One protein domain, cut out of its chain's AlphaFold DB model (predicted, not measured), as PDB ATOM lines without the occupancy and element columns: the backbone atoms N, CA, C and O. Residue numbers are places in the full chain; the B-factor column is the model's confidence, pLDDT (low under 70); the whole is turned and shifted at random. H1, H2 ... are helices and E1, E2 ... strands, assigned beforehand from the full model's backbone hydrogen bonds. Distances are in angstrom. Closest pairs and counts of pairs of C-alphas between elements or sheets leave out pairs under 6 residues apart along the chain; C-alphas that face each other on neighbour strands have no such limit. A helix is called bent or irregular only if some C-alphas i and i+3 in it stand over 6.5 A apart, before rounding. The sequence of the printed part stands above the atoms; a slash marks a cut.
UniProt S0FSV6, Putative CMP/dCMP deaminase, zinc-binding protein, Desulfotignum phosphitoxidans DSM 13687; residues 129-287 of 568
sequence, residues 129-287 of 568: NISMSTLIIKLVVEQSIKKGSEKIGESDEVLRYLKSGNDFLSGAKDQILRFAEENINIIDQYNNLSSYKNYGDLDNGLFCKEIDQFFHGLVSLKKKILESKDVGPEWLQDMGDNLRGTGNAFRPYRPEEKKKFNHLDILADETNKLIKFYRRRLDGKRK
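This is residues 129 to 287 of the 568 residues of the protein "Putative CMP/dCMP deaminase, zinc-binding protein" of Desulfotignum phosphitoxidans DSM 13687 (UniProt S0FSV6). The longest helix, H5, with H3, H6 and H7, stands loosely round a shorter helix, H1, which sits in the middle and is crossed by the helices round it. H3 runs back partly side by side with H5, the ring is open between H3 and H6, H4 packs on H5, and H2 lies near H3 at the rim. The printed part has 159 residues, with one named strand and seven named helices in the order E1 H1 H2 H3 H4 H5 H6 H7, and is mostly helix. It is compact, with a radius of gyration of the C-alphas of 16.2 A and spans of 48 by 35 by 34 A.

H5, residues 206 to 226, is 30.3 A long, from C-alpha 206 at (253.051, 148.723, 128.188) to C-alpha 226 at (269.681, 123.690, 132.270). H1 is residues 132 to 143, 16.6 A. H3, residues 167 to 182, 24.3 A, has a kink of 34 degrees near residue 174. H4 is residues 184 to 194, 17.6 A. H3 and H4 are irregular: C-alphas 168 and 171 are 8.0 A apart, and C-alphas 191 and 194 are 7.6 A apart. H6 is residues 235 to 246, 16.1 A, and H7 is residues 266 to 280, 21.1 A, ending at C-alpha 280 (242.122, 139.650, 125.002). H2, residues 156 to 163, and E1, residues 129 to 131, are short, 10.1 A and 6.4 A.

H1 is the hub. Its residues 134 to 138 touch residues 215 to 222 of H5, about perpendicular at 81 degrees, with the closest C-alphas, Thr 134 and Val 219, 6.1 A apart. Its residues 140 to 142 touch residues 176 to 180 of H3, closest at Val 141 and Ala 180, 5.4 A between C-alphas. H1 touches H6 at the C-alphas of Ile 136 and Gly 240, 6.3 A, and H7 at those of Leu 135 and Leu 267, 6.9 A. H3 and H5 touch at a shallow tilt of 11 degrees, opposite ways, closest at the C-alphas of Ala 172 and Ile 225, 5.3 A. H4 touches H5 at the C-alphas of Ile 186 and Ile 211, 7.1 A. H6 and H7 touch, closest at the C-alphas of Arg 244 and Ile 266, 6.2 A. H2 is close to H3 but not clearly touching, and E1 pairs with no named strand. Every O i to N i+4 pair is within hydrogen-bond range in H1, H2, H5, H6 and H7, against 8 of 12 in H3 and 6 of 7 in H4.

The two farthest C-alphas, of Glu 256 and Gly 284, are 49.7 A apart. The printed part has no cut. Long links join H1 to H2, H4 to H5 and H6 to H7; the C-alphas of the last, residues 247 to 265, lie 9 to 26 A from the mean of all C-alphas. The mean pLDDT of the printed part is 81.5, and 38 residues are under 70, among them 146 to 156, 162 to 171 and 195 to 205.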
ATOM      1  N   ASN A 129     253.291 130.377 120.187       97.12
ATOM      2  CA  ASN A 129     253.893 129.271 120.926       97.12
ATOM      3  C   ASN A 129     253.782 129.505 122.443       97.12
ATOM      4  O   ASN A 129     254.198 130.558 122.936       97.12
ATOM      5  N   ILE A 130     253.251 128.512 123.155       97.56
ATOM      6  CA  ILE A 130     253.250 128.404 124.611       97.56
ATOM      7  C   ILE A 130     253.981 127.112 124.983       97.56
ATOM      8  O   ILE A 130     253.535 126.017 124.648       97.56
ATOM      9  N   SER A 131     255.113 127.229 125.679       96.88
ATOM     10  CA  SER A 131     255.892 126.055 126.078       96.88
ATOM     11  C   SER A 131     255.576 125.629 127.502       96.88
ATOM     12  O   SER A 131     255.811 126.407 128.428       96.88
ATOM     13  N   MET A 132     255.157 124.372 127.690       96.25
ATOM     14  CA  MET A 132     254.880 123.806 129.021       96.25
ATOM     15  C   MET A 132     256.105 123.906 129.936       96.25
ATOM     16  O   MET A 132     256.001 124.282 131.100       96.25
ATOM     17  N   SER A 133     257.303 123.680 129.387       95.00
ATOM     18  CA  SER A 133     258.557 123.830 130.137       95.00
ATOM     19  C   SER A 133     258.803 125.261 130.624       95.00
ATOM     20  O   SER A 133     259.344 125.452 131.706       95.00
ATOM     21  N   THR A 134     258.398 126.276 129.857       96.69
ATOM     22  CA  THR A 134     258.506 127.680 130.277       96.69
ATOM     23  C   THR A 134     257.478 128.011 131.363       96.69
ATOM     24  O   THR A 134     257.794 128.780 132.265       96.69
ATOM     25  N   LEU A 135     256.286 127.405 131.329       97.19
ATOM     26  CA  LEU A 135     255.275 127.570 132.383       97.19
ATOM     27  C   LEU A 135     255.696 126.927 133.705       97.19
ATOM     28  O   LEU A 135     255.467 127.510 134.759       97.19
ATOM     29  N   ILE A 136     256.385 125.783 133.657       96.94
ATOM     30  CA  ILE A 136     257.019 125.199 134.848       96.94
ATOM     31  C   ILE A 136     258.001 126.207 135.461       96.94
ATOM     32  O   ILE A 136     257.917 126.484 136.652       96.94
ATOM     33  N   ILE A 137     258.878 126.822 134.654       96.12
ATOM     34  CA  ILE A 137     259.814 127.848 135.149       96.12
ATOM     35  C   ILE A 137     259.074 129.066 135.707       96.12
ATOM     36  O   ILE A 137     259.476 129.576 136.747       96.12
ATOM     37  N   LYS A 138     257.981 129.513 135.072       96.31
ATOM     38  CA  LYS A 138     257.140 130.600 135.600       96.31
ATOM     39  C   LYS A 138     256.668 130.288 137.019       96.31
ATOM     40  O   LYS A 138     256.831 131.125 137.897       96.31
ATOM     41  N   LEU A 139     256.112 129.095 137.236       95.19
ATOM     42  CA  LEU A 139     255.585 128.677 138.539       95.19
ATOM     43  C   LEU A 139     256.701 128.494 139.578       95.19
ATOM     44  O   LEU A 139     256.525 128.870 140.730       95.19
ATOM     45  N   VAL A 140     257.869 127.989 139.169       92.69
ATOM     46  CA  VAL A 140     259.068 127.907 140.023       92.69
ATOM     47  C   VAL A 140     259.521 129.300 140.478       92.69
ATOM     48  O   VAL A 140     259.761 129.513 141.665       92.69
ATOM     49  N   VAL A 141     259.620 130.256 139.549       92.38
ATOM     50  CA  VAL A 141     259.997 131.649 139.847       92.38
ATOM     51  C   VAL A 141     258.972 132.290 140.778       92.38
ATOM     52  O   VAL A 141     259.347 132.859 141.795       92.38
ATOM     53  N   GLU A 142     257.681 132.147 140.479       90.75
ATOM     54  CA  GLU A 142     256.589 132.672 141.302       90.75
ATOM     55  C   GLU A 142     256.627 132.135 142.738       90.75
ATOM     56  O   GLU A 142     256.509 132.896 143.695       90.75
ATOM     57  N   GLN A 143     256.841 130.830 142.910       88.19
ATOM     58  CA  GLN A 143     256.921 130.196 144.229       88.19
ATOM     59  C   GLN A 143     258.203 130.547 144.994       88.19
ATOM     60  O   GLN A 143     258.306 130.256 146.183       88.19
ATOM     61  N   SER A 144     259.163 131.196 144.330       84.38
ATOM     62  CA  SER A 144     260.391 131.699 144.947       84.38
ATOM     63  C   SER A 144     260.243 133.125 145.510       84.38
ATOM     64  O   SER A 144     261.142 133.604 146.201       84.38
ATOM     65  N   ILE A 145     259.122 133.811 145.250       81.12
ATOM     66  CA  ILE A 145     258.848 135.179 145.722       81.12
ATOM     67  C   ILE A 145     258.494 135.198 147.223       81.12
ATOM     68  O   ILE A 145     257.859 134.282 147.742       81.12
ATOM     69  N   LYS A 146     258.886 136.277 147.916       67.19
ATOM     70  CA  LYS A 146     258.511 136.608 149.307       67.19
ATOM     71  C   LYS A 146     256.988 136.641 149.479       67.19
ATOM     72  O   LYS A 146     256.317 137.378 148.762       67.19
ATOM     73  N   LYS A 147     256.443 135.959 150.490       59.94
ATOM     74  CA  LYS A 147     255.082 136.225 150.988       59.94
ATOM     75  C   LYS A 147     255.160 136.752 152.424       59.94
ATOM     76  O   LYS A 147     255.622 136.050 153.312       59.94
ATOM     77  N   GLY A 148     254.696 137.980 152.663       59.78
ATOM     78  CA  GLY A 148     254.688 138.582 154.006       59.78
ATOM     79  C   GLY A 148     256.070 139.055 154.485       59.78
ATOM     80  O   GLY A 148     256.805 139.669 153.719       59.78
ATOM     81  N   SER A 149     256.406 138.810 155.759       50.47
ATOM     82  CA  SER A 149     257.678 139.215 156.394       50.47
ATOM     83  C   SER A 149     258.851 138.254 156.153       50.47
ATOM     84  O   SER A 149     259.955 138.503 156.636       50.47
ATOM     85  N   GLU A 150     258.618 137.146 155.450       55.50
ATOM     86  CA  GLU A 150     259.647 136.172 155.062       55.50
ATOM     87  C   GLU A 150     260.605 136.772 154.011       55.50
ATOM     88  O   GLU A 150     260.232 137.691 153.278       55.50
ATOM     89  N   LYS A 151     261.852 136.280 153.912       53.62
ATOM     90  CA  LYS A 151     262.783 136.623 152.814       53.62
ATOM     91  C   LYS A 151     262.489 135.807 151.533       53.62
ATOM     92  O   LYS A 151     261.667 134.898 151.524       53.62
ATOM     93  N   ILE A 152     263.102 136.169 150.395       53.09
ATOM     94  CA  ILE A 152     262.823 135.536 149.081       53.09
ATOM     95  C   ILE A 152     263.308 134.083 149.169       53.09
ATOM     96  O   ILE A 152     264.435 133.824 149.591       53.09
ATOM     97  N   GLY A 153     262.426 133.137 148.840       55.78
ATOM     98  CA  GLY A 153     262.665 131.705 149.012       55.78
ATOM     99  C   GLY A 153     262.588 131.180 150.453       55.78
ATOM    100  O   GLY A 153     263.052 130.064 150.673       55.78
ATOM    101  N   GLU A 154     262.030 131.930 151.418       52.66
ATOM    102  CA  GLU A 154     261.916 131.492 152.824       52.66
ATOM    103  C   GLU A 154     260.684 130.647 153.177       52.66
ATOM    104  O   GLU A 154     260.602 130.187 154.314       52.66
ATOM    105  N   SER A 155     259.782 130.343 152.232       62.34
ATOM    106  CA  SER A 155     258.720 129.381 152.553       62.34
ATOM    107  C   SER A 155     259.355 128.068 153.017       62.34
ATOM    108  O   SER A 155     260.325 127.584 152.424       62.34
ATOM    109  N   ASP A 156     258.815 127.497 154.092       65.38
ATOM    110  CA  ASP A 156     259.397 126.347 154.785       65.38
ATOM    111  C   ASP A 156     259.713 125.184 153.826       65.38
ATOM    112  O   ASP A 156     260.708 124.478 153.972       65.38
ATOM    113  N   GLU A 157     258.892 125.010 152.789       70.75
ATOM    114  CA  GLU A 157     259.051 123.987 151.754       70.75
ATOM    115  C   GLU A 157     260.158 124.321 150.747       70.75
ATOM    116  O   GLU A 157     260.972 123.451 150.436       70.75
ATOM    117  N   VAL A 158     260.238 125.574 150.283       70.00
ATOM    118  CA  VAL A 158     261.313 126.043 149.392       70.00
ATOM    119  C   VAL A 158     262.650 125.977 150.120       70.00
ATOM    120  O   VAL A 158     263.606 125.412 149.591       70.00
ATOM    121  N   LEU A 159     262.720 126.452 151.367       66.12
ATOM    122  CA  LEU A 159     263.925 126.344 152.184       66.12
ATOM    123  C   LEU A 159     264.317 124.900 152.425       66.12
ATOM    124  O   LEU A 159     265.490 124.584 152.279       66.12
ATOM    125  N   ARG A 160     263.379 124.022 152.797       70.00
ATOM    126  CA  ARG A 160     263.685 122.602 153.002       70.00
ATOM    127  C   ARG A 160     264.216 121.974 151.724       70.00
ATOM    128  O   ARG A 160     265.241 121.317 151.802       70.00
ATOM    129  N   TYR A 161     263.593 122.217 150.571       72.19
ATOM    130  CA  TYR A 161     264.061 121.675 149.293       72.19
ATOM    131  C   TYR A 161     265.450 122.201 148.911       72.19
ATOM    132  O   TYR A 161     266.303 121.446 148.455       72.19
ATOM    133  N   LEU A 162     265.701 123.493 149.144       64.94
ATOM    134  CA  LEU A 162     267.000 124.119 148.891       64.94
ATOM    135  C   LEU A 162     268.069 123.733 149.935       64.94
ATOM    136  O   LEU A 162     269.253 123.819 149.628       64.94
ATOM    137  N   LYS A 163     267.682 123.338 151.158       59.88
ATOM    138  CA  LYS A 163     268.580 122.955 152.268       59.88
ATOM    139  C   LYS A 163     268.797 121.446 152.395       59.88
ATOM    140  O   LYS A 163     269.771 121.053 153.026       59.88
ATOM    141  N   SER A 164     267.930 120.591 151.845       56.75
ATOM    142  CA  SER A 164     267.924 119.133 152.071       56.75
ATOM    143  C   SER A 164     269.080 118.354 151.419       56.75
ATOM    144  O   SER A 164     268.933 117.168 151.147       56.75
ATOM    145  N   GLY A 165     270.238 118.980 151.193       48.31
ATOM    146  CA  GLY A 165     271.496 118.258 150.980       48.31
ATOM    147  C   GLY A 165     271.806 117.803 149.552       48.31
ATOM    148  O   GLY A 165     272.583 116.872 149.387       48.31
ATOM    149  N   ASN A 166     271.257 118.451 148.524       49.78
ATOM    150  CA  ASN A 166     271.758 118.310 147.158       49.78
ATOM    151  C   ASN A 166     272.299 119.674 146.708       49.78
ATOM    152  O   ASN A 166     271.509 120.573 146.435       49.78
ATOM    153  N   ASP A 167     273.618 119.811 146.545       51.16
ATOM    154  CA  ASP A 167     274.301 120.981 145.938       51.16
ATOM    155  C   ASP A 167     273.801 121.336 144.511       51.16
ATOM    156  O   ASP A 167     274.192 122.339 143.919       51.16
ATOM    157  N   PHE A 168     272.865 120.539 143.994       53.56
ATOM    158  CA  PHE A 168     272.219 120.505 142.683       53.56
ATOM    159  C   PHE A 168     271.517 121.803 142.224       53.56
ATOM    160  O   PHE A 168     271.065 121.919 141.089       53.56
ATOM    161  N   LEU A 169     271.393 122.808 143.088       56.22
ATOM    162  CA  LEU A 169     270.799 124.094 142.719       56.22
ATOM    163  C   LEU A 169     271.630 125.294 143.156       56.22
ATOM    164  O   LEU A 169     271.144 126.403 142.985       56.22
ATOM    165  N   SER A 170     272.847 125.136 143.686       61.31
ATOM    166  CA  SER A 170     273.587 126.282 144.237       61.31
ATOM    167  C   SER A 170     273.756 127.412 143.204       61.31
ATOM    168  O   SER A 170     273.345 128.544 143.459       61.31
ATOM    169  N   GLY A 171     274.196 127.085 141.980       65.19
ATOM    170  CA  GLY A 171     274.340 128.061 140.895       65.19
ATOM    171  C   GLY A 171     273.027 128.501 140.228       65.19
ATOM    172  O   GLY A 171     272.930 129.626 139.734       65.19
ATOM    173  N   ALA A 172     272.003 127.641 140.199       77.94
ATOM    174  CA  ALA A 172     270.706 127.950 139.586       77.94
ATOM    175  C   ALA A 172     269.781 128.749 140.522       77.94
ATOM    176  O   ALA A 172     268.998 129.579 140.060       77.94
ATOM    177  N   LYS A 173     269.901 128.549 141.838       78.56
ATOM    178  CA  LYS A 173     269.118 129.211 142.885       78.56
ATOM    179  C   LYS A 173     269.253 130.723 142.787       78.56
ATOM    180  O   LYS A 173     268.245 131.405 142.645       78.56
ATOM    181  N   ASP A 174     270.476 131.243 142.780       79.75
ATOM    182  CA  ASP A 174     270.708 132.691 142.726       79.75
ATOM    183  C   ASP A 174     270.181 133.317 141.431       79.75
ATOM    184  O   ASP A 174     269.844 134.498 141.393       79.75
ATOM    185  N   GLN A 175     270.114 132.551 140.340       85.75
ATOM    186  CA  GLN A 175     269.519 133.015 139.088       85.75
ATOM    187  C   GLN A 175     267.990 133.076 139.179       85.75
ATOM    188  O   GLN A 175     267.405 134.061 138.738       85.75
ATOM    189  N   ILE A 176     267.355 132.053 139.763       87.75
ATOM    190  CA  ILE A 176     265.902 132.007 139.985       87.75
ATOM    191  C   ILE A 176     265.480 133.132 140.928       87.75
ATOM    192  O   ILE A 176     264.561 133.874 140.594       87.75
ATOM    193  N   LEU A 177     266.161 133.278 142.071       85.81
ATOM    194  CA  LEU A 177     265.819 134.283 143.075       85.81
ATOM    195  C   LEU A 177     265.967 135.689 142.497       85.81
ATOM    196  O   LEU A 177     264.986 136.418 142.511       85.81
ATOM    197  N   ARG A 178     267.116 136.029 141.887       88.12
ATOM    198  CA  ARG A 178     267.310 137.341 141.237       88.12
ATOM    199  C   ARG A 178     266.237 137.640 140.196       88.12
ATOM    200  O   ARG A 178     265.639 138.708 140.230       88.12
ATOM    201  N   PHE A 179     265.947 136.681 139.315       92.94
ATOM    202  CA  PHE A 179     264.911 136.862 138.301       92.94
ATOM    203  C   PHE A 179     263.522 137.058 138.929       92.94
ATOM    204  O   PHE A 179     262.733 137.852 138.425       92.94
ATOM    205  N   ALA A 180     263.222 136.364 140.032       90.50
ATOM    206  CA  ALA A 180     261.983 136.549 140.779       90.50
ATOM    207  C   ALA A 180     261.893 137.950 141.403       90.50
ATOM    208  O   ALA A 180     260.844 138.580 141.288       90.50
ATOM    209  N   GLU A 181     262.971 138.466 142.011       88.81
ATOM    210  CA  GLU A 181     262.967 139.812 142.609       88.81
ATOM    211  C   GLU A 181     262.801 140.898 141.536       88.81
ATOM    212  O   GLU A 181     261.983 141.802 141.695       88.81
ATOM    213  N   GLU A 182     263.515 140.776 140.411       92.94
ATOM    214  CA  GLU A 182     263.442 141.712 139.279       92.94
ATOM    215  C   GLU A 182     262.046 141.763 138.632       92.94
ATOM    216  O   GLU A 182     261.672 142.781 138.051       92.94
ATOM    217  N   ASN A 183     261.268 140.678 138.725       93.75
ATOM    218  CA  ASN A 183     259.980 140.525 138.041       93.75
ATOM    219  C   ASN A 183     258.782 140.412 139.003       93.75
ATOM    220  O   ASN A 183     257.695 140.023 138.577       93.75
ATOM    221  N   ILE A 184     258.938 140.763 140.284       90.81
ATOM    222  CA  ILE A 184     257.877 140.600 141.293       90.81
ATOM    223  C   ILE A 184     256.575 141.318 140.901       90.81
ATOM    224  O   ILE A 184     255.509 140.708 140.875       90.81
ATOM    225  N   ASN A 185     256.680 142.577 140.467       88.75
ATOM    226  CA  ASN A 185     255.526 143.402 140.106       88.75
ATOM    227  C   ASN A 185     254.754 142.820 138.913       88.75
ATOM    228  O   ASN A 185     253.526 142.742 138.942       88.75
ATOM    229  N   ILE A 186     255.469 142.385 137.867       90.94
ATOM    230  CA  ILE A 186     254.835 141.838 136.664       90.94
ATOM    231  C   ILE A 186     254.204 140.466 136.939       90.94
ATOM    232  O   ILE A 186     253.150 140.149 136.386       90.94
ATOM    233  N   ILE A 187     254.797 139.669 137.836       91.12
ATOM    234  CA  ILE A 187     254.235 138.390 138.283       91.12
ATOM    235  C   ILE A 187     252.940 138.620 139.065       91.12
ATOM    236  O   ILE A 187     251.940 137.967 138.765       91.12
ATOM    237  N   ASP A 188     252.915 139.575 139.996       87.81
ATOM    238  CA  ASP A 188     251.715 139.906 140.770       87.81
ATOM    239  C   ASP A 188     250.582 140.427 139.878       87.81
ATOM    240  O   ASP A 188     249.438 139.968 139.978       87.81
ATOM    241  N   GLN A 189     250.886 141.328 138.942       87.62
ATOM    242  CA  GLN A 189     249.908 141.810 137.962       87.62
ATOM    243  C   GLN A 189     249.387 140.672 137.072       87.62
ATOM    244  O   GLN A 189     248.177 140.531 136.871       87.62
ATOM    245  N   TYR A 190     250.279 139.807 136.574       89.56
ATOM    246  CA  TYR A 190     249.897 138.636 135.786       89.56
ATOM    247  C   TYR A 190     249.016 137.667 136.591       89.56
ATOM    248  O   TYR A 190     248.029 137.112 136.094       89.56
ATOM    249  N   ASN A 191     249.340 137.454 137.862       87.31
ATOM    250  CA  ASN A 191     248.594 136.564 138.733       87.31
ATOM    251  C   ASN A 191     247.167 137.051 138.970       87.31
ATOM    252  O   ASN A 191     246.236 136.248 138.888       87.31
ATOM    253  N   ASN A 192     246.986 138.362 139.068       83.94
ATOM    254  CA  ASN A 192     245.689 138.996 139.230       83.94
ATOM    255  C   ASN A 192     244.893 139.169 137.924       83.94
ATOM    256  O   ASN A 192     243.788 139.685 137.966       83.94
ATOM    257  N   LEU A 193     245.356 138.674 136.766       80.38
ATOM    258  CA  LEU A 193     244.636 138.836 135.486       80.38
ATOM    259  C   LEU A 193     243.142 138.458 135.515       80.38
ATOM    260  O   LEU A 193     242.358 139.017 134.753       80.38
ATOM    261  N   SER A 194     242.740 137.499 136.352       70.56
ATOM    262  CA  SER A 194     241.341 137.076 136.493       70.56
ATOM    263  C   SER A 194     240.472 138.009 137.339       70.56
ATOM    264  O   SER A 194     239.252 137.917 137.232       70.56
ATOM    265  N   SER A 195     241.056 138.867 138.183       64.88
ATOM    266  CA  SER A 195     240.309 139.829 139.007       64.88
ATOM    267  C   SER A 195     239.955 141.109 138.245       64.88
ATOM    268  O   SER A 195     239.006 141.799 138.618       64.88
ATOM    269  N   TYR A 196     240.644 141.398 137.138       63.69
ATOM    270  CA  TYR A 196     240.310 142.526 136.273       63.69
ATOM    271  C   TYR A 196     239.049 142.218 135.457       63.69
ATOM    272  O   TYR A 196     239.042 141.337 134.592       63.69
ATOM    273  N   LYS A 197     237.963 142.962 135.725       55.28
ATOM    274  CA  LYS A 197     236.690 142.858 134.985       55.28
ATOM    275  C   LYS A 197     236.885 143.158 133.498       55.28
ATOM    276  O   LYS A 197     236.288 142.482 132.664       55.28
ATOM    277  N   ASN A 198     237.758 144.116 133.184       57.25
ATOM    278  CA  ASN A 198     238.221 144.423 131.841       57.25
ATOM    279  C   ASN A 198     239.750 144.508 131.839       57.25
ATOM    280  O   ASN A 198     240.341 145.201 132.658       57.25
ATOM    281  N   TYR A 199     240.404 143.879 130.858       58.69
ATOM    282  CA  TYR A 199     241.854 144.040 130.642       58.69
ATOM    283  C   TYR A 199     242.250 145.495 130.299       58.69
ATOM    284  O   TYR A 199     243.436 145.777 130.185       58.69
ATOM    285  N   GLY A 200     241.272 146.397 130.116       56.34
ATOM    286  CA  GLY A 200     241.459 147.830 129.849       56.34
ATOM    287  C   GLY A 200     241.976 148.630 131.036       56.34
ATOM    288  O   GLY A 200     242.545 149.692 130.826       56.34
ATOM    289  N   ASP A 201     241.843 148.090 132.247       57.53
ATOM    290  CA  ASP A 201     242.302 148.748 133.474       57.53
ATOM    291  C   ASP A 201     243.822 148.560 133.706       57.53
ATOM    292  O   ASP A 201     244.394 149.144 134.622       57.53
ATOM    293  N   LEU A 202     244.483 147.740 132.875       61.19
ATOM    294  CA  LEU A 202     245.923 147.475 132.886       61.19
ATOM    295  C   LEU A 202     246.580 148.246 131.733       61.19
ATOM    296  O   LEU A 202     246.397 147.900 130.566       61.19
ATOM    297  N   ASP A 203     247.317 149.296 132.082       58.28
ATOM    298  CA  ASP A 203     247.920 150.305 131.204       58.28
ATOM    299  C   ASP A 203     248.236 149.867 129.748       58.28
ATOM    300  O   ASP A 203     249.103 149.027 129.463       58.28
ATOM    301  N   ASN A 204     247.474 150.482 128.834       59.16
ATOM    302  CA  ASN A 204     247.581 150.635 127.378       59.16
ATOM    303  C   ASN A 204     248.879 150.147 126.694       59.16
ATOM    304  O   ASN A 204     249.667 150.911 126.138       59.16
ATOM    305  N   GLY A 205     249.072 148.829 126.628       63.53
ATOM    306  CA  GLY A 205     250.085 148.188 125.783       63.53
ATOM    307  C   GLY A 205     251.505 148.142 126.356       63.53
ATOM    308  O   GLY A 205     252.307 147.351 125.851       63.53
ATOM    309  N   LEU A 206     251.809 148.889 127.424       81.31
ATOM    310  CA  LEU A 206     253.051 148.723 128.188       81.31
ATOM    311  C   LEU A 206     253.041 147.372 128.912       81.31
ATOM    312  O   LEU A 206     253.915 146.545 128.660       81.31
ATOM    313  N   PHE A 207     251.964 147.073 129.641       85.06
ATOM    314  CA  PHE A 207     251.789 145.793 130.335       85.06
ATOM    315  C   PHE A 207     251.881 144.587 129.383       85.06
ATOM    316  O   PHE A 207     252.528 143.580 129.663       85.06
ATOM    317  N   CYS A 208     251.287 144.689 128.186       87.50
ATOM    318  CA  CYS A 208     251.369 143.620 127.185       87.50
ATOM    319  C   CYS A 208     252.815 143.338 126.734       87.50
ATOM    320  O   CYS A 208     253.170 142.179 126.503       87.50
ATOM    321  N   LYS A 209     253.638 144.387 126.605       89.25
ATOM    322  CA  LYS A 209     255.063 144.268 126.269       89.25
ATOM    323  C   LYS A 209     255.866 143.706 127.441       89.25
ATOM    324  O   LYS A 209     256.717 142.856 127.201       89.25
ATOM    325  N   GLU A 210     255.576 144.124 128.668       91.50
ATOM    326  CA  GLU A 210     256.225 143.609 129.881       91.50
ATOM    327  C   GLU A 210     255.963 142.112 130.064       91.50
ATOM    328  O   GLU A 210     256.900 141.358 130.308       91.50
ATOM    329  N   ILE A 211     254.735 141.636 129.820       92.06
ATOM    330  CA  ILE A 211     254.439 140.196 129.800       92.06
ATOM    331  C   ILE A 211     255.254 139.480 128.714       92.06
ATOM    332  O   ILE A 211     255.851 138.434 128.972       92.06
ATOM    333  N   ASP A 212     255.328 140.025 127.495       93.38
ATOM    334  CA  ASP A 212     256.140 139.414 126.436       93.38
ATOM    335  C   ASP A 212     257.636 139.357 126.804       93.38
ATOM    336  O   ASP A 212     258.296 138.357 126.495       93.38
ATOM    337  N   GLN A 213     258.163 140.395 127.460       95.50
ATOM    338  CA  GLN A 213     259.541 140.460 127.958       95.50
ATOM    339  C   GLN A 213     259.774 139.470 129.099       95.50
ATOM    340  O   GLN A 213     260.745 138.718 129.047       95.50
ATOM    341  N   PHE A 214     258.855 139.389 130.058       96.19
ATOM    342  CA  PHE A 214     258.887 138.432 131.158       96.19
ATOM    343  C   PHE A 214     258.966 136.992 130.635       96.19
ATOM    344  O   PHE A 214     259.882 136.246 130.985       96.19
ATOM    345  N   PHE A 215     258.089 136.607 129.702       96.38
ATOM    346  CA  PHE A 215     258.119 135.265 129.111       96.38
ATOM    347  C   PHE A 215     259.370 135.000 128.253       96.38
ATOM    348  O   PHE A 215     259.854 133.866 128.225       96.38
ATOM    349  N   HIS A 216     259.942 136.012 127.590       96.44
ATOM    350  CA  HIS A 216     261.260 135.882 126.947       96.44
ATOM    351  C   HIS A 216     262.389 135.692 127.970       96.44
ATOM    352  O   HIS A 216     263.292 134.871 127.759       96.44
ATOM    353  N   GLY A 217     262.317 136.407 129.092       97.25
ATOM    354  CA  GLY A 217     263.213 136.266 130.233       97.25
ATOM    355  C   GLY A 217     263.174 134.850 130.799       97.25
ATOM    356  O   GLY A 217     264.224 134.228 130.934       97.25
ATOM    357  N   LEU A 218     261.980 134.276 130.988       97.31
ATOM    358  CA  LEU A 218     261.800 132.892 131.446       97.31
ATOM    359  C   LEU A 218     262.436 131.865 130.498       97.31
ATOM    360  O   LEU A 218     263.046 130.896 130.950       97.31
ATOM    361  N   VAL A 219     262.334 132.062 129.177       95.31
ATOM    362  CA  VAL A 219     263.001 131.186 128.193       95.31
ATOM    363  C   VAL A 219     264.524 131.255 128.342       95.31
ATOM    364  O   VAL A 219     265.194 130.222 128.274       95.31
ATOM    365  N   SER A 220     265.058 132.454 128.570       95.25
ATOM    366  CA  SER A 220     266.493 132.681 128.767       95.25
ATOM    367  C   SER A 220     266.978 132.096 130.094       95.25
ATOM    368  O   SER A 220     268.006 131.423 130.128       95.25
ATOM    369  N   LEU A 221     266.208 132.284 131.168       94.00
ATOM    370  CA  LEU A 221     266.464 131.713 132.486       94.00
ATOM    371  C   LEU A 221     266.472 130.183 132.429       94.00
ATOM    372  O   LEU A 221     267.421 129.566 132.895       94.00
ATOM    373  N   LYS A 222     265.475 129.568 131.778       92.94
ATOM    374  CA  LYS A 222     265.420 128.113 131.572       92.94
ATOM    375  C   LYS A 222     266.711 127.577 130.958       92.94
ATOM    376  O   LYS A 222     267.224 126.563 131.413       92.94
ATOM    377  N   LYS A 223     267.225 128.247 129.920       90.19
ATOM    378  CA  LYS A 223     268.471 127.847 129.257       90.19
ATOM    379  C   LYS A 223     269.652 127.902 130.234       90.19
ATOM    380  O   LYS A 223     270.351 126.907 130.361       90.19
ATOM    381  N   LYS A 224     269.803 129.007 130.974       89.38
ATOM    382  CA  LYS A 224     270.870 129.171 131.979       89.38
ATOM    383  C   LYS A 224     270.802 128.117 133.091       89.38
ATOM    384  O   LYS A 224     271.834 127.581 133.475       89.38
ATOM    385  N   ILE A 225     269.596 127.792 133.567       87.06
ATOM    386  CA  ILE A 225     269.373 126.757 134.587       87.06
ATOM    387  C   ILE A 225     269.801 125.384 134.058       87.06
ATOM    388  O   ILE A 225     270.548 124.688 134.730       87.06
ATOM    389  N   LEU A 226     269.366 125.003 132.852       83.94
ATOM    390  CA  LEU A 226     269.681 123.690 132.270       83.94
ATOM    391  C   LEU A 226     271.149 123.538 131.836       83.94
ATOM    392  O   LEU A 226     271.609 122.418 131.644       83.94
ATOM    393  N   GLU A 227     271.873 124.644 131.654       84.12
ATOM    394  CA  GLU A 227     273.321 124.656 131.403       84.12
ATOM    395  C   GLU A 227     274.145 124.583 132.701       84.12
ATOM    396  O   GLU A 227     275.357 124.364 132.652       84.12
ATOM    397  N   SER A 228     273.513 124.759 133.867       82.44
ATOM    398  CA  SER A 228     274.188 124.633 135.156       82.44
ATOM    399  C   SER A 228     274.560 123.176 135.423       82.44
ATOM    400  O   SER A 228     273.715 122.287 135.344       82.44
ATOM    401  N   LYS A 229     275.824 122.934 135.792       74.81
ATOM    402  CA  LYS A 229     276.346 121.591 136.112       74.81
ATOM    403  C   LYS A 229     275.617 120.929 137.274       74.81
ATOM    404  O   LYS A 229     275.572 119.704 137.351       74.81
ATOM    405  N   ASP A 230     275.060 121.751 138.151       74.12
ATOM    406  CA  ASP A 230     274.369 121.288 139.335       74.12
ATOM    407  C   ASP A 230     272.970 120.777 138.966       74.12
ATOM    408  O   ASP A 230     272.452 119.922 139.661       74.12
ATOM    409  N   VAL A 231     272.375 121.196 137.840       77.38
ATOM    410  CA  VAL A 231     271.014 120.800 137.455       77.38
ATOM    411  C   VAL A 231     271.041 119.567 136.561       77.38
ATOM    412  O   VAL A 231     271.289 119.610 135.359       77.38
ATOM    413  N   GLY A 232     270.714 118.432 137.149       77.62
ATOM    414  CA  GLY A 232     270.534 117.180 136.431       77.62
ATOM    415  C   GLY A 232     269.295 117.145 135.521       77.62
ATOM    416  O   GLY A 232     268.355 117.937 135.637       77.62
ATOM    417  N   PRO A 233     269.265 116.165 134.606       79.31
ATOM    418  CA  PRO A 233     268.438 116.199 133.398       79.31
ATOM    419  C   PRO A 233     266.933 115.989 133.637       79.31
ATOM    420  O   PRO A 233     266.125 116.285 132.759       79.31
ATOM    421  N   GLU A 234     266.540 115.486 134.809       84.19
ATOM    422  CA  GLU A 234     265.137 115.213 135.164       84.19
ATOM    423  C   GLU A 234     264.470 116.373 135.907       84.19
ATOM    424  O   GLU A 234     263.267 116.333 136.143       84.19
ATOM    425  N   TRP A 235     265.209 117.439 136.227       86.31
ATOM    426  CA  TRP A 235     264.734 118.488 137.129       86.31
ATOM    427  C   TRP A 235     263.400 119.113 136.693       86.31
ATOM    428  O   TRP A 235     262.480 119.244 137.495       86.31
ATOM    429  N   LEU A 236     263.228 119.418 135.402       89.00
ATOM    430  CA  LEU A 236     261.948 119.926 134.883       89.00
ATOM    431  C   LEU A 236     260.802 118.911 135.014       89.00
ATOM    432  O   LEU A 236     259.654 119.306 135.209       89.00
ATOM    433  N   GLN A 237     261.102 117.617 134.887       89.69
ATOM    434  CA  GLN A 237     260.120 116.548 135.068       89.69
ATOM    435  C   GLN A 237     259.713 116.444 136.543       89.69
ATOM    436  O   GLN A 237     258.528 116.290 136.834       89.69
ATOM    437  N   ASP A 238     260.670 116.590 137.461       89.19
ATOM    438  CA  ASP A 238     260.424 116.604 138.906       89.19
ATOM    439  C   ASP A 238     259.556 117.800 139.305       89.19
ATOM    440  O   ASP A 238     258.515 117.617 139.931       89.19
ATOM    441  N   MET A 239     259.912 119.010 138.860       91.62
ATOM    442  CA  MET A 239     259.111 120.214 139.110       91.62
ATOM    443  C   MET A 239     257.683 120.054 138.565       91.62
ATOM    444  O   MET A 239     256.716 120.394 139.244       91.62
ATOM    445  N   GLY A 240     257.530 119.502 137.357       93.88
ATOM    446  CA  GLY A 240     256.222 119.278 136.741       93.88
ATOM    447  C   GLY A 240     255.359 118.246 137.476       93.88
ATOM    448  O   GLY A 240     254.148 118.432 137.578       93.88
ATOM    449  N   ASP A 241     255.946 117.153 137.965       91.69
ATOM    450  CA  ASP A 241     255.245 116.160 138.795       91.69
ATOM    451  C   ASP A 241     254.839 116.750 140.154       91.69
ATOM    452  O   ASP A 241     253.704 116.566 140.594       91.69
ATOM    453  N   ASN A 242     255.746 117.488 140.800       90.94
ATOM    454  CA  ASN A 242     255.502 118.115 142.096       90.94
ATOM    455  C   ASN A 242     254.360 119.130 142.007       90.94
ATOM    456  O   ASN A 242     253.417 119.058 142.789       90.94
ATOM    457  N   LEU A 243     254.377 120.000 140.992       93.31
ATOM    458  CA  LEU A 243     253.294 120.952 140.735       93.31
ATOM    459  C   LEU A 243     251.938 120.250 140.603       93.31
ATOM    460  O   LEU A 243     250.985 120.645 141.269       93.31
ATOM    461  N   ARG A 244     251.850 119.177 139.809       92.44
ATOM    462  CA  ARG A 244     250.595 118.427 139.630       92.44
ATOM    463  C   ARG A 244     250.156 117.676 140.886       92.44
ATOM    464  O   ARG A 244     248.962 117.498 141.113       92.44
ATOM    465  N   GLY A 245     251.110 117.214 141.692       89.50
ATOM    466  CA  GLY A 245     250.840 116.440 142.900       89.50
ATOM    467  C   GLY A 245     250.468 117.299 144.107       89.50
ATOM    468  O   GLY A 245     249.582 116.931 144.875       89.50
ATOM    469  N   THR A 246     251.142 118.432 144.298       88.50
ATOM    470  CA  THR A 246     251.082 119.218 145.541       88.50
ATOM    471  C   THR A 246     250.735 120.686 145.326       88.50
ATOM    472  O   THR A 246     250.458 121.378 146.302       88.50
ATOM    473  N   GLY A 247     250.745 121.169 144.081       89.44
ATOM    474  CA  GLY A 247     250.642 122.589 143.757       89.44
ATOM    475  C   GLY A 247     251.948 123.364 143.959       89.44
ATOM    476  O   GLY A 247     252.010 124.531 143.586       89.44
ATOM    477  N   ASN A 248     253.004 122.738 144.495       88.94
ATOM    478  CA  ASN A 248     254.293 123.369 144.783       88.94
ATOM    479  C   ASN A 248     255.439 122.601 144.106       88.94
ATOM    480  O   ASN A 248     255.659 121.424 144.380       88.94
ATOM    481  N   ALA A 249     256.201 123.277 143.245       90.62
ATOM    482  CA  ALA A 249     257.321 122.711 142.498       90.62
ATOM    483  C   ALA A 249     258.436 122.172 143.412       90.62
ATOM    484  O   ALA A 249     259.093 121.184 143.079       90.62
ATOM    485  N   PHE A 250     258.606 122.770 144.592       86.81
ATOM    486  CA  PHE A 250     259.631 122.425 145.576       86.81
ATOM    487  C   PHE A 250     259.159 121.400 146.615       86.81
ATOM    488  O   PHE A 250     259.912 121.038 147.516       86.81
ATOM    489  N   ARG A 251     257.925 120.890 146.512       85.81
ATOM    490  CA  ARG A 251     257.403 119.863 147.422       85.81
ATOM    491  C   ARG A 251     257.098 118.567 146.672       85.81
ATOM    492  O   ARG A 251     256.060 118.484 146.008       85.81
ATOM    493  N   PRO A 252     257.936 117.527 146.838       84.00
ATOM    494  CA  PRO A 252     257.638 116.195 146.339       84.00
ATOM    495  C   PRO A 252     256.314 115.655 146.874       84.00
ATOM    496  O   PRO A 252     256.009 115.787 148.064       84.00
ATOM    497  N   TYR A 253     255.543 115.012 145.999       80.75
ATOM    498  CA  TYR A 253     254.311 114.334 146.390       80.75
ATOM    499  C   TYR A 253     254.610 113.132 147.293       80.75
ATOM    500  O   TYR A 253     255.473 112.306 146.987       80.75
ATOM    501  N   ARG A 254     253.866 113.011 148.399       79.62
ATOM    502  CA  ARG A 254     253.959 111.886 149.336       79.62
ATOM    503  C   ARG A 254     252.669 111.057 149.276       79.62
ATOM    504  O   ARG A 254     251.602 111.620 149.520       79.62
ATOM    505  N   PRO A 255     252.737 109.740 148.993       70.12
ATOM    506  CA  PRO A 255     251.551 108.885 148.845       70.12
ATOM    507  C   PRO A 255     250.603 108.884 150.052       70.12
ATOM    508  O   PRO A 255     249.394 108.738 149.889       70.12
ATOM    509  N   GLU A 256     251.144 109.081 151.253       68.00
ATOM    510  CA  GLU A 256     250.401 109.101 152.516       68.00
ATOM    511  C   GLU A 256     249.444 110.296 152.644       68.00
ATOM    512  O   GLU A 256     248.488 110.237 153.415       68.00
ATOM    513  N   GLU A 257     249.643 111.371 151.868       63.75
ATOM    514  CA  GLU A 257     248.876 112.611 152.026       63.75
ATOM    515  C   GLU A 257     247.415 112.510 151.548       63.75
ATOM    516  O   GLU A 257     246.659 113.447 151.790       63.75
ATOM    517  N   LYS A 258     246.994 111.407 150.898       58.44
ATOM    518  CA  LYS A 258     245.609 111.135 150.424       58.44
ATOM    519  C   LYS A 258     244.898 112.347 149.793       58.44
ATOM    520  O   LYS A 258     243.668 112.441 149.820       58.44
ATOM    521  N   LYS A 259     245.647 113.297 149.228       54.75
ATOM    522  CA  LYS A 259     245.056 114.489 148.631       54.75
ATOM    523  C   LYS A 259     244.314 114.050 147.378       54.75
ATOM    524  O   LYS A 259     244.859 113.344 146.532       54.75
ATOM    525  N   LYS A 260     243.063 114.493 147.250       63.62
ATOM    526  CA  LYS A 260     242.413 114.573 145.939       63.62
ATOM    527  C   LYS A 260     243.360 115.375 145.038       63.62
ATOM    528  O   LYS A 260     243.953 116.343 145.518       63.62
ATOM    529  N   PHE A 261     243.563 114.948 143.793       73.06
ATOM    530  CA  PHE A 261     244.462 115.590 142.826       73.06
ATOM    531  C   PHE A 261     243.962 116.989 142.415       73.06
ATOM    532  O   PHE A 261     243.599 117.227 141.270       73.06
ATOM    533  N   ASN A 262     243.930 117.920 143.367       83.44
ATOM    534  CA  ASN A 262     243.346 119.254 143.238       83.44
ATOM    535  C   ASN A 262     244.194 120.199 142.376       83.44
ATOM    536  O   ASN A 262     243.764 121.312 142.103       83.44
ATOM    537  N   HIS A 263     245.410 119.784 142.012       90.06
ATOM    538  CA  HIS A 263     246.374 120.585 141.255       90.06
ATOM    539  C   HIS A 263     246.795 119.906 139.947       90.06
ATOM    540  O   HIS A 263     247.754 120.333 139.310       90.06
ATOM    541  N   LEU A 264     246.111 118.834 139.541       91.25
ATOM    542  CA  LEU A 264     246.488 118.028 138.378       91.25
ATOM    543  C   LEU A 264     246.499 118.829 137.074       91.25
ATOM    544  O   LEU A 264     247.292 118.565 136.175       91.25
ATOM    545  N   ASP A 265     245.631 119.827 137.005       92.81
ATOM    546  CA  ASP A 265     245.430 120.745 135.900       92.81
ATOM    547  C   ASP A 265     246.238 122.044 136.024       92.81
ATOM    548  O   ASP A 265     246.147 122.871 135.124       92.81
ATOM    549  N   ILE A 266     247.084 122.226 137.050       95.12
ATOM    550  CA  ILE A 266     247.792 123.497 137.312       95.12
ATOM    551  C   ILE A 266     248.544 124.045 136.088       95.12
ATOM    552  O   ILE A 266     248.471 125.236 135.786       95.12
ATOM    553  N   LEU A 267     249.224 123.177 135.329       96.88
ATOM    554  CA  LEU A 267     249.938 123.570 134.109       96.88
ATOM    555  C   LEU A 267     248.978 123.889 132.957       96.88
ATOM    556  O   LEU A 267     249.225 124.814 132.179       96.88
ATOM    557  N   ALA A 268     247.873 123.152 132.847       96.81
ATOM    558  CA  ALA A 268     246.859 123.375 131.824       96.81
ATOM    559  C   ALA A 268     246.070 124.669 132.085       96.81
ATOM    560  O   ALA A 268     245.812 125.434 131.153       96.81
ATOM    561  N   ASP A 269     245.763 124.969 133.346       95.50
ATOM    562  CA  ASP A 269     245.118 126.208 133.768       95.50
ATOM    563  C   ASP A 269     246.013 127.426 133.538       95.50
ATOM    564  O   ASP A 269     245.553 128.421 132.972       95.50
ATOM    565  N   GLU A 270     247.298 127.334 133.880       96.19
ATOM    566  CA  GLU A 270     248.284 128.385 133.615       96.19
ATOM    567  C   GLU A 270     248.462 128.616 132.100       96.19
ATOM    568  O   GLU A 270     248.421 129.749 131.614       96.19
ATOM    569  N   THR A 271     248.517 127.542 131.305       97.50
ATOM    570  CA  THR A 271     248.511 127.628 129.832       97.50
ATOM    571  C   THR A 271     247.256 128.339 129.319       97.50
ATOM    572  O   THR A 271     247.316 129.230 128.470       97.50
ATOM    573  N   ASN A 272     246.093 127.965 129.846       96.25
ATOM    574  CA  ASN A 272     244.801 128.520 129.469       96.25
ATOM    575  C   ASN A 272     244.648 129.993 129.872       96.25
ATOM    576  O   ASN A 272     244.037 130.774 129.138       96.25
ATOM    577  N   LYS A 273     245.224 130.393 131.006       94.31
ATOM    578  CA  LYS A 273     245.323 131.791 131.427       94.31
ATOM    579  C   LYS A 273     246.114 132.609 130.410       94.31
ATOM    580  O   LYS A 273     245.631 133.656 129.971       94.31
ATOM    581  N   LEU A 274     247.250 132.088 129.948       94.94
ATOM    582  CA  LEU A 274     248.066 132.738 128.926       94.94
ATOM    583  C   LEU A 274     247.342 132.830 127.571       94.94
ATOM    584  O   LEU A 274     247.377 133.877 126.923       94.94
ATOM    585  N   ILE A 275     246.613 131.785 127.162       95.06
ATOM    586  CA  ILE A 275     245.750 131.819 125.966       95.06
ATOM    587  C   ILE A 275     244.712 132.939 126.084       95.06
ATOM    588  O   ILE A 275     244.585 133.765 125.179       95.06
ATOM    589  N   LYS A 276     243.981 133.003 127.205       92.19
ATOM    590  CA  LYS A 276     242.970 134.045 127.447       92.19
ATOM    591  C   LYS A 276     243.581 135.446 127.403       92.19
ATOM    592  O   LYS A 276     242.984 136.324 126.782       92.19
ATOM    593  N   PHE A 277     244.764 135.630 127.988       91.12
ATOM    594  CA  PHE A 277     245.516 136.882 127.915       91.12
ATOM    595  C   PHE A 277     245.802 137.279 126.460       91.12
ATOM    596  O   PHE A 277     245.351 138.334 126.019       91.12
ATOM    597  N   TYR A 278     246.457 136.417 125.674       92.38
ATOM    598  CA  TYR A 278     246.811 136.730 124.283       92.38
ATOM    599  C   TYR A 278     245.595 136.971 123.378       92.38
ATOM    600  O   TYR A 278     245.680 137.775 122.449       92.38
ATOM    601  N   ARG A 279     244.455 136.330 123.652       91.06
ATOM    602  CA  ARG A 279     243.196 136.582 122.929       91.06
ATOM    603  C   ARG A 279     242.579 137.942 123.246       91.06
ATOM    604  O   ARG A 279     241.927 138.528 122.389       91.06
ATOM    605  N   ARG A 280     242.755 138.427 124.478       87.19
ATOM    606  CA  ARG A 280     242.122 139.650 125.002       87.19
ATOM    607  C   ARG A 280     243.041 140.871 124.992       87.19
ATOM    608  O   ARG A 280     242.625 141.928 125.456       87.19
ATOM    609  N   ARG A 281     244.257 140.749 124.444       86.12
ATOM    610  CA  ARG A 281     245.216 141.858 124.319       86.12
ATOM    611  C   ARG A 281     244.588 143.102 123.696       86.12
ATOM    612  O   ARG A 281     243.786 143.011 122.763       86.12
ATOM    613  N   LEU A 282     244.993 144.262 124.198       80.50
ATOM    614  CA  LEU A 282     244.483 145.564 123.765       80.50
ATOM    615  C   LEU A 282     245.445 146.317 122.843       80.50
ATOM    616  O   LEU A 282     245.031 147.238 122.155       80.50
ATOM    617  N   ASP A 283     246.696 145.874 122.739       84.44
ATOM    618  CA  ASP A 283     247.742 146.488 121.911       84.44
ATOM    619  C   ASP A 283     247.655 146.127 120.415       84.44
ATOM    620  O   ASP A 283     248.650 146.184 119.692       84.44
ATOM    621  N   GLY A 284     246.490 145.665 119.952       83.31
ATOM    622  CA  GLY A 284     246.277 145.193 118.581       83.31
ATOM    623  C   GLY A 284     246.971 143.867 118.238       83.31
ATOM    624  O   GLY A 284     246.735 143.327 117.161       83.31
ATOM    625  N   LYS A 285     247.771 143.274 119.140       87.94
ATOM    626  CA  LYS A 285     248.511 142.018 118.899       87.94
ATOM    627  C   LYS A 285     247.773 140.778 119.407       87.94
ATOM    628  O   LYS A 285     248.395 139.843 119.921       87.94
ATOM    629  N   ARG A 286     246.442 140.764 119.282       90.06
ATOM    630  CA  ARG A 286     245.614 139.610 119.668       90.06
ATOM    631  C   ARG A 286     246.036 138.364 118.893       90.06
ATOM    632  O   ARG A 286     246.402 138.436 117.721       90.06
ATOM    633  N   LYS A 287     245.971 137.207 119.546       93.38
ATOM    634  CA  LYS A 287     246.243 135.906 118.923       93.38
ATOM    635  C   LYS A 287     245.063 134.979 119.140       93.38
ATOM    636  O   LYS A 287     244.566 134.882 120.254       93.38
TER     637      LYS A 287